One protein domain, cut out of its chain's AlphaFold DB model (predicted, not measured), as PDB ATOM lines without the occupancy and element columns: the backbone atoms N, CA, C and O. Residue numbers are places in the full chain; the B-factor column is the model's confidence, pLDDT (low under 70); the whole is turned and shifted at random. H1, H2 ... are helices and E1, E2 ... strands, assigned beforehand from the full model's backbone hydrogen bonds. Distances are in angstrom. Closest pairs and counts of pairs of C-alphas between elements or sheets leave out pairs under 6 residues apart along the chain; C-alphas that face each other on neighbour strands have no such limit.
ATOM      1  N   PHE A 163     136.588 119.426 137.502       97.69
ATOM      2  CA  PHE A 163     135.510 120.252 136.971       97.69
ATOM      3  C   PHE A 163     134.180 119.768 137.535       97.69
ATOM      4  O   PHE A 163     133.809 118.604 137.363       97.69
ATOM      5  N   LEU A 164     133.470 120.671 138.201       97.69
ATOM      6  CA  LEU A 164     132.191 120.423 138.846       97.69
ATOM      7  C   LEU A 164     131.108 121.220 138.127       97.69
ATOM      8  O   LEU A 164     131.199 122.445 138.016       97.69
ATOM      9  N   PHE A 165     130.074 120.525 137.665       98.12
ATOM     10  CA  PHE A 165     128.927 121.163 137.035       98.12
ATOM     11  C   PHE A 165     127.945 121.689 138.078       98.12
ATOM     12  O   PHE A 165     127.683 121.030 139.086       98.12
ATOM     13  N   TYR A 166     127.374 122.859 137.810       97.38
ATOM     14  CA  TYR A 166     126.188 123.347 138.505       97.38
ATOM     15  C   TYR A 166     125.035 123.547 137.522       97.38
ATOM     16  O   TYR A 166     125.244 123.828 136.340       97.38
ATOM     17  N   VAL A 167     123.812 123.398 138.030       97.38
ATOM     18  CA  VAL A 167     122.596 123.634 137.249       97.38
ATOM     19  C   VAL A 167     122.451 125.145 137.033       97.38
ATOM     20  O   VAL A 167     122.353 125.869 138.028       97.38
ATOM     21  N   PRO A 168     122.475 125.633 135.780       96.38
ATOM     22  CA  PRO A 168     122.316 127.054 135.494       96.38
ATOM     23  C   PRO A 168     120.910 127.533 135.865       96.38
ATOM     24  O   PRO A 168     119.945 126.769 135.808       96.38
ATOM     25  N   ASN A 169     120.792 128.805 136.247       96.69
ATOM     26  CA  ASN A 169     119.484 129.424 136.459       96.69
ATOM     27  C   ASN A 169     118.840 129.838 135.111       96.69
ATOM     28  O   ASN A 169     119.418 129.650 134.037       96.69
ATOM     29  N   GLU A 170     117.623 130.385 135.159       97.31
ATOM     30  CA  GLU A 170     116.886 130.814 133.961       97.31
ATOM     31  C   GLU A 170     117.616 131.927 133.192       97.31
ATOM     32  O   GLU A 170     117.805 131.803 131.985       97.31
ATOM     33  N   MET A 171     118.141 132.939 133.891       96.56
ATOM     34  CA  MET A 171     118.895 134.039 133.274       96.56
ATOM     35  C   MET A 171     120.180 133.551 132.587       96.56
ATOM     36  O   MET A 171     120.501 133.988 131.483       96.56
ATOM     37  N   ASP A 172     120.901 132.620 133.217       96.88
ATOM     38  CA  ASP A 172     122.100 132.001 132.641       96.88
ATOM     39  C   ASP A 172     121.753 131.263 131.335       96.88
ATOM     40  O   ASP A 172     122.518 131.285 130.367       96.88
ATOM     41  N   THR A 173     120.597 130.590 131.318       97.50
ATOM     42  CA  THR A 173     120.115 129.798 130.180       97.50
ATOM     43  C   THR A 173     119.702 130.694 129.017       97.50
ATOM     44  O   THR A 173     120.102 130.441 127.880       97.50
ATOM     45  N   GLU A 174     118.960 131.768 129.298       97.56
ATOM     46  CA  GLU A 174     118.590 132.779 128.304       97.56
ATOM     47  C   GLU A 174     119.830 133.405 127.658       97.56
ATOM     48  O   GLU A 174     119.938 133.443 126.430       97.56
ATOM     49  N   TYR A 175     120.811 133.806 128.475       97.62
ATOM     50  CA  TYR A 175     122.061 134.371 127.975       97.62
ATOM     51  C   TYR A 175     122.819 133.389 127.071       97.62
ATOM     52  O   TYR A 175     123.339 133.781 126.020       97.62
ATOM     53  N   TYR A 176     122.897 132.112 127.459       97.69
ATOM     54  CA  TYR A 176     123.583 131.090 126.671       97.69
ATOM     55  C   TYR A 176     122.928 130.886 125.299       97.69
ATOM     56  O   TYR A 176     123.635 130.869 124.288       97.69
ATOM     57  N   GLU A 177     121.600 130.769 125.237       98.00
ATOM     58  CA  GLU A 177     120.889 130.564 123.969       98.00
ATOM     59  C   GLU A 177     120.940 131.803 123.061       98.00
ATOM     60  O   GLU A 177     121.158 131.664 121.853       98.00
ATOM     61  N   GLU A 178     120.843 133.018 123.616       97.62
ATOM     62  CA  GLU A 178     121.020 134.254 122.841       97.62
ATOM     63  C   GLU A 178     122.444 134.354 122.274       97.62
ATOM     64  O   GLU A 178     122.641 134.570 121.073       97.62
ATOM     65  N   THR A 179     123.450 134.117 123.118       97.50
ATOM     66  CA  THR A 179     124.862 134.139 122.718       97.50
ATOM     67  C   THR A 179     125.137 133.114 121.623       97.50
ATOM     68  O   THR A 179     125.783 133.420 120.618       97.50
ATOM     69  N   LYS A 180     124.624 131.891 121.785       97.12
ATOM     70  CA  LYS A 180     124.750 130.817 120.802       97.12
ATOM     71  C   LYS A 180     124.139 131.222 119.465       97.12
ATOM     72  O   LYS A 180     124.802 131.061 118.443       97.12
ATOM     73  N   LYS A 181     122.937 131.805 119.454       96.94
ATOM     74  CA  LYS A 181     122.297 132.293 118.227       96.94
ATOM     75  C   LYS A 181     123.169 133.323 117.501       96.94
ATOM     76  O   LYS A 181     123.487 133.128 116.332       96.94
ATOM     77  N   ILE A 182     123.632 134.358 118.208       96.81
ATOM     78  CA  ILE A 182     124.479 135.424 117.639       96.81
ATOM     79  C   ILE A 182     125.767 134.853 117.032       96.81
ATOM     80  O   ILE A 182     126.222 135.277 115.968       96.81
ATOM     81  N   ILE A 183     126.389 133.895 117.717       96.44
ATOM     82  CA  ILE A 183     127.654 133.302 117.278       96.44
ATOM     83  C   ILE A 183     127.450 132.418 116.047       96.44
ATOM     84  O   ILE A 183     128.243 132.508 115.111       96.44
ATOM     85  N   PHE A 184     126.387 131.613 116.021       95.38
ATOM     86  CA  PHE A 184     126.072 130.723 114.901       95.38
ATOM     87  C   PHE A 184     125.618 131.487 113.649       95.38
ATOM     88  O   PHE A 184     125.804 131.000 112.541       95.38
ATOM     89  N   GLU A 185     125.079 132.700 113.797       96.25
ATOM     90  CA  GLU A 185     124.801 133.592 112.662       96.25
ATOM     91  C   GLU A 185     126.083 134.182 112.045       96.25
ATOM     92  O   GLU A 185     126.101 134.529 110.864       96.25
ATOM     93  N   LYS A 186     127.162 134.308 112.828       95.69
ATOM     94  CA  LYS A 186     128.403 134.979 112.411       95.69
ATOM     95  C   LYS A 186     129.504 134.028 111.941       95.69
ATOM     96  O   LYS A 186     130.366 134.441 111.165       95.69
ATOM     97  N   PHE A 187     129.525 132.801 112.444       94.44
ATOM     98  CA  PHE A 187     130.590 131.839 112.187       94.44
ATOM     99  C   PHE A 187     130.012 130.486 111.776       94.44
ATOM    100  O   PHE A 187     128.957 130.083 112.246       94.44
ATOM    101  N   ASP A 188     130.740 129.768 110.931       89.31
ATOM    102  CA  ASP A 188     130.325 128.499 110.325       89.31
ATOM    103  C   ASP A 188     131.277 127.333 110.644       89.31
ATOM    104  O   ASP A 188     130.934 126.170 110.445       89.31
ATOM    105  N   THR A 189     132.469 127.616 111.180       86.44
ATOM    106  CA  THR A 189     133.441 126.574 111.536       86.44
ATOM    107  C   THR A 189     133.322 126.153 113.008       86.44
ATOM    108  O   THR A 189     133.323 127.023 113.888       86.44
ATOM    109  N   PRO A 190     133.331 124.840 113.329       84.62
ATOM    110  CA  PRO A 190     133.241 124.347 114.709       84.62
ATOM    111  C   PRO A 190     134.254 124.988 115.664       84.62
ATOM    112  O   PRO A 190     133.912 125.379 116.776       84.62
ATOM    113  N   LYS A 191     135.497 125.183 115.207       84.38
ATOM    114  CA  LYS A 191     136.556 125.817 116.002       84.38
ATOM    115  C   LYS A 191     136.211 127.254 116.406       84.38
ATOM    116  O   LYS A 191     136.416 127.625 117.560       84.38
ATOM    117  N   LEU A 192     135.720 128.074 115.471       89.12
ATOM    118  CA  LEU A 192     135.343 129.457 115.776       89.12
ATOM    119  C   LEU A 192     134.092 129.503 116.651       89.12
ATOM    120  O   LEU A 192     134.066 130.281 117.601       89.12
ATOM    121  N   LEU A 193     133.109 128.639 116.382       92.38
ATOM    122  CA  LEU A 193     131.899 128.517 117.192       92.38
ATOM    123  C   LEU A 193     132.239 128.224 118.658       92.38
ATOM    124  O   LEU A 193     131.856 128.995 119.538       92.38
ATOM    125  N   THR A 194     133.028 127.178 118.920       90.44
ATOM    126  CA  THR A 194     133.419 126.785 120.280       90.44
ATOM    127  C   THR A 194     134.248 127.863 120.973       90.44
ATOM    128  O   THR A 194     133.929 128.248 122.096       90.44
ATOM    129  N   ASN A 195     135.276 128.403 120.307       91.81
ATOM    130  CA  ASN A 195     136.155 129.409 120.913       91.81
ATOM    131  C   ASN A 195     135.414 130.706 121.246       91.81
ATOM    132  O   ASN A 195     135.645 131.305 122.298       91.81
ATOM    133  N   MET A 196     134.529 131.159 120.357       96.00
ATOM    134  CA  MET A 196     133.765 132.379 120.592       96.00
ATOM    135  C   MET A 196     132.710 132.160 121.673       96.00
ATOM    136  O   MET A 196     132.600 132.998 122.565       96.00
ATOM    137  N   LEU A 197     131.986 131.037 121.642       96.06
ATOM    138  CA  LEU A 197     130.966 130.737 122.648       96.06
ATOM    139  C   LEU A 197     131.599 130.629 124.035       96.06
ATOM    140  O   LEU A 197     131.131 131.277 124.967       96.06
ATOM    141  N   LEU A 198     132.729 129.926 124.145       96.19
ATOM    142  CA  LEU A 198     133.489 129.839 125.385       96.19
ATOM    143  C   LEU A 198     133.940 131.221 125.871       96.19
ATOM    144  O   LEU A 198     133.747 131.547 127.035       96.19
ATOM    145  N   LYS A 199     134.473 132.071 124.984       96.62
ATOM    146  CA  LYS A 199     134.917 133.428 125.339       96.62
ATOM    147  C   LYS A 199     133.788 134.287 125.917       96.62
ATOM    148  O   LYS A 199     133.994 134.966 126.924       96.62
ATOM    149  N   TYR A 200     132.618 134.302 125.275       96.81
ATOM    150  CA  TYR A 200     131.479 135.101 125.742       96.81
ATOM    151  C   TYR A 200     130.876 134.544 127.032       96.81
ATOM    152  O   TYR A 200     130.537 135.326 127.921       96.81
ATOM    153  N   CYS A 201     130.789 133.219 127.157       96.81
ATOM    154  CA  CYS A 201     130.331 132.571 128.378       96.81
ATOM    155  C   CYS A 201     131.302 132.832 129.538       96.81
ATOM    156  O   CYS A 201     130.868 133.316 130.578       96.81
ATOM    157  N   ASN A 202     132.608 132.626 129.357       97.06
ATOM    158  CA  ASN A 202     133.621 132.895 130.383       97.06
ATOM    159  C   ASN A 202     133.517 134.320 130.924       97.06
ATOM    160  O   ASN A 202     133.478 134.532 132.134       97.06
ATOM    161  N   LYS A 203     133.391 135.301 130.022       97.06
ATOM    162  CA  LYS A 203     133.226 136.706 130.401       97.06
ATOM    163  C   LYS A 203     131.969 136.938 131.246       97.06
ATOM    164  O   LYS A 203     132.031 137.706 132.200       97.06
ATOM    165  N   HIS A 204     130.848 136.317 130.887       96.56
ATOM    166  CA  HIS A 204     129.582 136.473 131.605       96.56
ATOM    167  C   HIS A 204     129.611 135.812 132.988       96.56
ATOM    168  O   HIS A 204     129.211 136.430 133.969       96.56
ATOM    169  N   PHE A 205     130.149 134.594 133.080       95.62
ATOM    170  CA  PHE A 205     130.210 133.826 134.327       95.62
ATOM    171  C   PHE A 205     131.429 134.163 135.204       95.62
ATOM    172  O   PHE A 205     131.593 133.576 136.272       95.62
ATOM    173  N   GLY A 206     132.297 135.084 134.771       95.88
ATOM    174  CA  GLY A 206     133.521 135.440 135.495       95.88
ATOM    175  C   GLY A 206     134.519 134.283 135.602       95.88
ATOM    176  O   GLY A 206     135.227 134.172 136.600       95.88
ATOM    177  N   LEU A 207     134.550 133.407 134.596       96.12
ATOM    178  CA  LEU A 207     135.439 132.251 134.531       96.12
ATOM    179  C   LEU A 207     136.653 132.557 133.652       96.12
ATOM    180  O   LEU A 207     136.550 133.266 132.653       96.12
ATOM    181  N   ASP A 208     137.789 131.963 134.001       94.00
ATOM    182  CA  ASP A 208     139.007 131.971 133.191       94.00
ATOM    183  C   ASP A 208     139.429 130.521 132.948       94.00
ATOM    184  O   ASP A 208     140.246 129.960 133.678       94.00
ATOM    185  N   ILE A 209     138.737 129.874 132.002       95.12
ATOM    186  CA  ILE A 209     138.958 128.468 131.653       95.12
ATOM    187  C   ILE A 209     139.082 128.269 130.144       95.12
ATOM    188  O   ILE A 209     138.288 128.772 129.351       95.12
ATOM    189  N   ASP A 210     140.068 127.482 129.752       94.06
ATOM    190  CA  ASP A 210     140.359 127.083 128.380       94.06
ATOM    191  C   ASP A 210     140.732 125.587 128.289       94.06
ATOM    192  O   ASP A 210     140.564 124.819 129.244       94.06
ATOM    193  N   PHE A 211     141.203 125.151 127.120       91.19
ATOM    194  CA  PHE A 211     141.600 123.763 126.857       91.19
ATOM    195  C   PHE A 211     142.905 123.332 127.549       91.19
ATOM    196  O   PHE A 211     143.264 122.158 127.462       91.19
ATOM    197  N   ASP A 212     143.595 124.252 128.226       92.94
ATOM    198  CA  ASP A 212     144.828 124.013 128.976       92.94
ATOM    199  C   ASP A 212     144.629 124.154 130.502       92.94
ATOM    200  O   ASP A 212     145.550 123.898 131.281       92.94
ATOM    201  N   SER A 213     143.402 124.451 130.954       95.12
ATOM    202  CA  SER A 213     143.017 124.535 132.376       95.12
ATOM    203  C   SER A 213     143.405 123.300 133.196       95.12
ATOM    204  O   SER A 213     143.641 123.405 134.403       95.12
ATOM    205  N   TYR A 214     143.496 122.128 132.561       94.94
ATOM    206  CA  TYR A 214     143.921 120.874 133.182       94.94
ATOM    207  C   TYR A 214     145.311 120.944 133.833       94.94
ATOM    208  O   TYR A 214     145.557 120.211 134.790       94.94
ATOM    209  N   LEU A 215     146.184 121.854 133.392       93.06
ATOM    210  CA  LEU A 215     147.535 122.053 133.935       93.06
ATOM    211  C   LEU A 215     147.559 122.779 135.293       93.06
ATOM    212  O   LEU A 215     148.615 122.910 135.906       93.06
ATOM    213  N   SER A 216     146.419 123.290 135.766       94.06
ATOM    214  CA  SER A 216     146.379 124.216 136.909       94.06
ATOM    215  C   SER A 216     146.326 123.568 138.298       94.06
ATOM    216  O   SER A 216     146.596 124.263 139.277       94.06
ATOM    217  N   ASN A 217     145.966 122.283 138.407       94.69
ATOM    218  CA  ASN A 217     145.691 121.583 139.674       94.69
ATOM    219  C   ASN A 217     144.633 122.277 140.550       94.69
ATOM    220  O   ASN A 217     144.722 122.282 141.779       94.69
ATOM    221  N   LYS A 218     143.634 122.897 139.915       96.06
ATOM    222  CA  LYS A 218     142.524 123.583 140.589       96.06
ATOM    223  C   LYS A 218     141.208 122.838 140.387       96.06
ATOM    224  O   LYS A 218     141.048 122.083 139.434       96.06
ATOM    225  N   SER A 219     140.235 123.116 141.247       97.19
ATOM    226  CA  SER A 219     138.845 122.714 141.024       97.19
ATOM    227  C   SER A 219     138.060 123.888 140.439       97.19
ATOM    228  O   SER A 219     137.986 124.958 141.046       97.19
ATOM    229  N   TYR A 220     137.449 123.684 139.275       97.25
ATOM    230  CA  TYR A 220     136.599 124.662 138.600       97.25
ATOM    231  C   TYR A 220     135.125 124.314 138.788       97.25
ATOM    232  O   TYR A 220     134.728 123.157 138.663       97.25
ATOM    233  N   LYS A 221     134.295 125.327 139.046       97.44
ATOM    234  CA  LYS A 221     132.834 125.209 139.000       97.44
ATOM    235  C   LYS A 221     132.333 125.871 137.726       97.44
ATOM    236  O   LYS A 221     132.601 127.051 137.521       97.44
ATOM    237  N   VAL A 222     131.632 125.120 136.883       97.50
ATOM    238  CA  VAL A 222     131.190 125.577 135.558       97.50
ATOM    239  C   VAL A 222     129.703 125.276 135.358       97.50
ATOM    240  O   VAL A 222     129.225 124.261 135.871       97.50
ATOM    241  N   PRO A 223     128.947 126.129 134.647       97.56
ATOM    242  CA  PRO A 223     127.546 125.840 134.382       97.56
ATOM    243  C   PRO A 223     127.429 124.676 133.405       97.56
ATOM    244  O   PRO A 223     128.259 124.505 132.508       97.56
ATOM    245  N   ASP A 224     126.376 123.883 133.565       97.75
ATOM    246  CA  ASP A 224     126.133 122.680 132.772       97.75
ATOM    247  C   ASP A 224     125.590 122.967 131.355       97.75
ATOM    248  O   ASP A 224     124.525 122.497 130.952       97.75
ATOM    249  N   PHE A 225     126.334 123.760 130.581       97.06
ATOM    250  CA  PHE A 225     126.051 124.053 129.174       97.06
ATOM    251  C   PHE A 225     126.910 123.220 128.227       97.06
ATOM    252  O   PHE A 225     128.026 122.820 128.557       97.06
ATOM    253  N   GLY A 226     126.428 123.029 126.993       94.38
ATOM    254  CA  GLY A 226     127.109 122.228 125.971       94.38
ATOM    255  C   GLY A 226     128.572 122.626 125.733       94.38
ATOM    256  O   GLY A 226     129.432 121.751 125.670       94.38
ATOM    257  N   VAL A 227     128.877 123.929 125.681       94.81
ATOM    258  CA  VAL A 227     130.260 124.415 125.504       94.81
ATOM    259  C   VAL A 227     131.184 124.023 126.663       94.81
ATOM    260  O   VAL A 227     132.333 123.654 126.431       94.81
ATOM    261  N   TYR A 228     130.682 124.044 127.901       97.06
ATOM    262  CA  TYR A 228     131.456 123.658 129.077       97.06
ATOM    263  C   TYR A 228     131.552 122.144 129.219       97.06
ATOM    264  O   TYR A 228     132.616 121.653 129.571       97.06
ATOM    265  N   ARG A 229     130.501 121.388 128.877       95.75
ATOM    266  CA  ARG A 229     130.576 119.920 128.781       95.75
ATOM    267  C   ARG A 229     131.699 119.490 127.843       95.75
ATOM    268  O   ARG A 229     132.555 118.709 128.247       95.75
ATOM    269  N   TYR A 230     131.738 120.082 126.648       92.62
ATOM    270  CA  TYR A 230     132.803 119.861 125.672       92.62
ATOM    271  C   TYR A 230     134.184 120.231 126.237       92.62
ATOM    272  O   TYR A 230     135.100 119.416 126.216       92.62
ATOM    273  N   LEU A 231     134.329 121.429 126.813       93.75
ATOM    274  CA  LEU A 231     135.586 121.886 127.414       93.75
ATOM    275  C   LEU A 231     136.100 120.948 128.517       93.75
ATOM    276  O   LEU A 231     137.294 120.652 128.579       93.75
ATOM    277  N   VAL A 232     135.209 120.521 129.412       95.94
ATOM    278  CA  VAL A 232     135.530 119.642 130.539       95.94
ATOM    279  C   VAL A 232     135.977 118.277 130.040       95.94
ATOM    280  O   VAL A 232     136.955 117.736 130.553       95.94
ATOM    281  N   GLU A 233     135.284 117.719 129.049       92.88
ATOM    282  CA  GLU A 233     135.679 116.449 128.449       92.88
ATOM    283  C   GLU A 233     137.070 116.544 127.812       92.88
ATOM    284  O   GLU A 233     137.930 115.708 128.087       92.88
ATOM    285  N   GLU A 234     137.341 117.611 127.062       90.88
ATOM    286  CA  GLU A 234     138.647 117.820 126.433       90.88
ATOM    287  C   GLU A 234     139.780 118.010 127.445       90.88
ATOM    288  O   GLU A 234     140.851 117.414 127.309       90.88
ATOM    289  N   ASN A 235     139.546 118.774 128.513       94.44
ATOM    290  CA  ASN A 235     140.518 118.904 129.596       94.44
ATOM    291  C   ASN A 235     140.783 117.555 130.278       94.44
ATOM    292  O   ASN A 235     141.936 117.231 130.556       94.44
ATOM    293  N   LYS A 236     139.749 116.731 130.502       94.50
ATOM    294  CA  LYS A 236     139.912 115.376 131.055       94.50
ATOM    295  C   LYS A 236     140.720 114.474 130.122       94.50
ATOM    296  O   LYS A 236     141.623 113.786 130.587       94.50
ATOM    297  N   ARG A 237     140.449 114.504 128.813       92.44
ATOM    298  CA  ARG A 237     141.209 113.751 127.799       92.44
ATOM    299  C   ARG A 237     142.691 114.131 127.823       92.44
ATOM    300  O   ARG A 237     143.541 113.251 127.937       92.44
ATOM    301  N   ARG A 238     143.006 115.430 127.787       94.19
ATOM    302  CA  ARG A 238     144.388 115.947 127.845       94.19
ATOM    303  C   ARG A 238     145.083 115.618 129.165       94.19
ATOM    304  O   ARG A 238     146.231 115.185 129.151       94.19
ATOM    305  N   MET A 239     144.378 115.753 130.287       95.56
ATOM    306  CA  MET A 239     144.896 115.389 131.605       95.56
ATOM    307  C   MET A 239     145.226 113.900 131.698       95.56
ATOM    308  O   MET A 239     146.274 113.541 132.225       95.56
ATOM    309  N   ASN A 240     144.361 113.033 131.162       95.38
ATOM    310  CA  ASN A 240     144.605 111.593 131.136       95.38
ATOM    311  C   ASN A 240     145.867 111.263 130.334       95.38
ATOM    312  O   ASN A 240     146.677 110.470 130.797       95.38
ATOM    313  N   ILE A 241     146.067 111.920 129.187       95.56
ATOM    314  CA  ILE A 241     147.279 111.775 128.370       95.56
ATOM    315  C   ILE A 241     148.518 112.225 129.135       95.56
ATOM    316  O   ILE A 241     149.486 111.476 129.206       95.56
ATOM    317  N   TYR A 242     148.489 113.427 129.716       95.94
ATOM    318  CA  TYR A 242     149.589 113.946 130.529       95.94
ATOM    319  C   TYR A 242     149.950 112.956 131.644       95.94
ATOM    320  O   TYR A 242     151.116 112.609 131.830       95.94
ATOM    321  N   ASN A 243     148.936 112.461 132.359       96.44
ATOM    322  CA  ASN A 243     149.128 111.581 133.502       96.44
ATOM    323  C   ASN A 243     149.735 110.226 133.111       96.44
ATOM    324  O   ASN A 243     150.383 109.619 133.952       96.44
TER     325      ASN A 243
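AT A GLANCE: This is residues 163 to 243 of the 250 residues of an uncharacterized protein of termite gut metagenome (UniProt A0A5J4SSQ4). A helical hairpin, H1 and H2, stands at one end, and a long third helix, H4, starts at the flank of H2 and runs off from it about perpendicular. A small parallel ribbon of two strands, E1 and E2, runs alongside residues 228 to 236 of H4, and the short helix H3 sits by residues 235 to 239. The printed part has 81 residues with four named helices and two named strands, in the order E1, H1, H2, H3, E2, H4; the class is mostly helix. It is compact, with a radius of gyration of the C-alphas of 12.9 A, and spans 39 by 29 by 16 A.

HOW THE PARTS SIT: E1, residues 163 to 166, is the parallel neighbour of E2, residues 219 to 223, at 35 degrees between directions. N 164 and O 220 are 2.8 A apart, and N 222 and O 164 are 2.9 A apart, both within hydrogen-bond range. E1, the helices H1, residues 170 to 186, H2, residues 190 to 205, and H3, residues 213 to 216, and then E2 form a strand-helix-strand unit, two parallel neighbour strands with helices between them in the chain. H1 and H2 form a helical hairpin. They touch, closest at the C-alphas of Ile 183 and Leu 193, 6.4 A apart, and run opposite ways at a shallow tilt of 34 degrees, only just short of steep. With residues 194 to 198 alone, H2 touches residues 227 to 228 of H4, residues 226 to 243; the closest C-alphas, of Leu 198 and Val 227, are 6.3 A apart, and the lines stand about perpendicular at 77 degrees. H3 touches H4, closest at the C-alphas of Tyr 214 and Asn 235, 5.3 A apart. The closest C-alphas of E1 and H4, of Phe 163 and Val 232, are 6.5 A apart. H1 is apart from H3 and H4. Every O i to N i+4 pair is within hydrogen-bond range in H1, H2 and H4; H3 is too short for such a pair.

IN THESE COORDINATES: E1 begins at C-alpha 163, (135.510, 120.252, 136.971), and is 9.9 A long. H1 measures 24.8 A and H2 22.0 A, first to last C-alpha. H3 is 5.7 A long and E2 13.5 A. H4, 25.6 A, ends at C-alpha 243, (149.128, 111.581, 133.502).

THE WHOLE: The C-alphas of Glu 185 and Asn 243 are the two farthest apart, at 38.9 A. The printed part has no cut. The link from H2 to H3, with 7 residues, is short; the other links are tight. Mean pLDDT of the printed part is 95.2, and no printed residue is under 70.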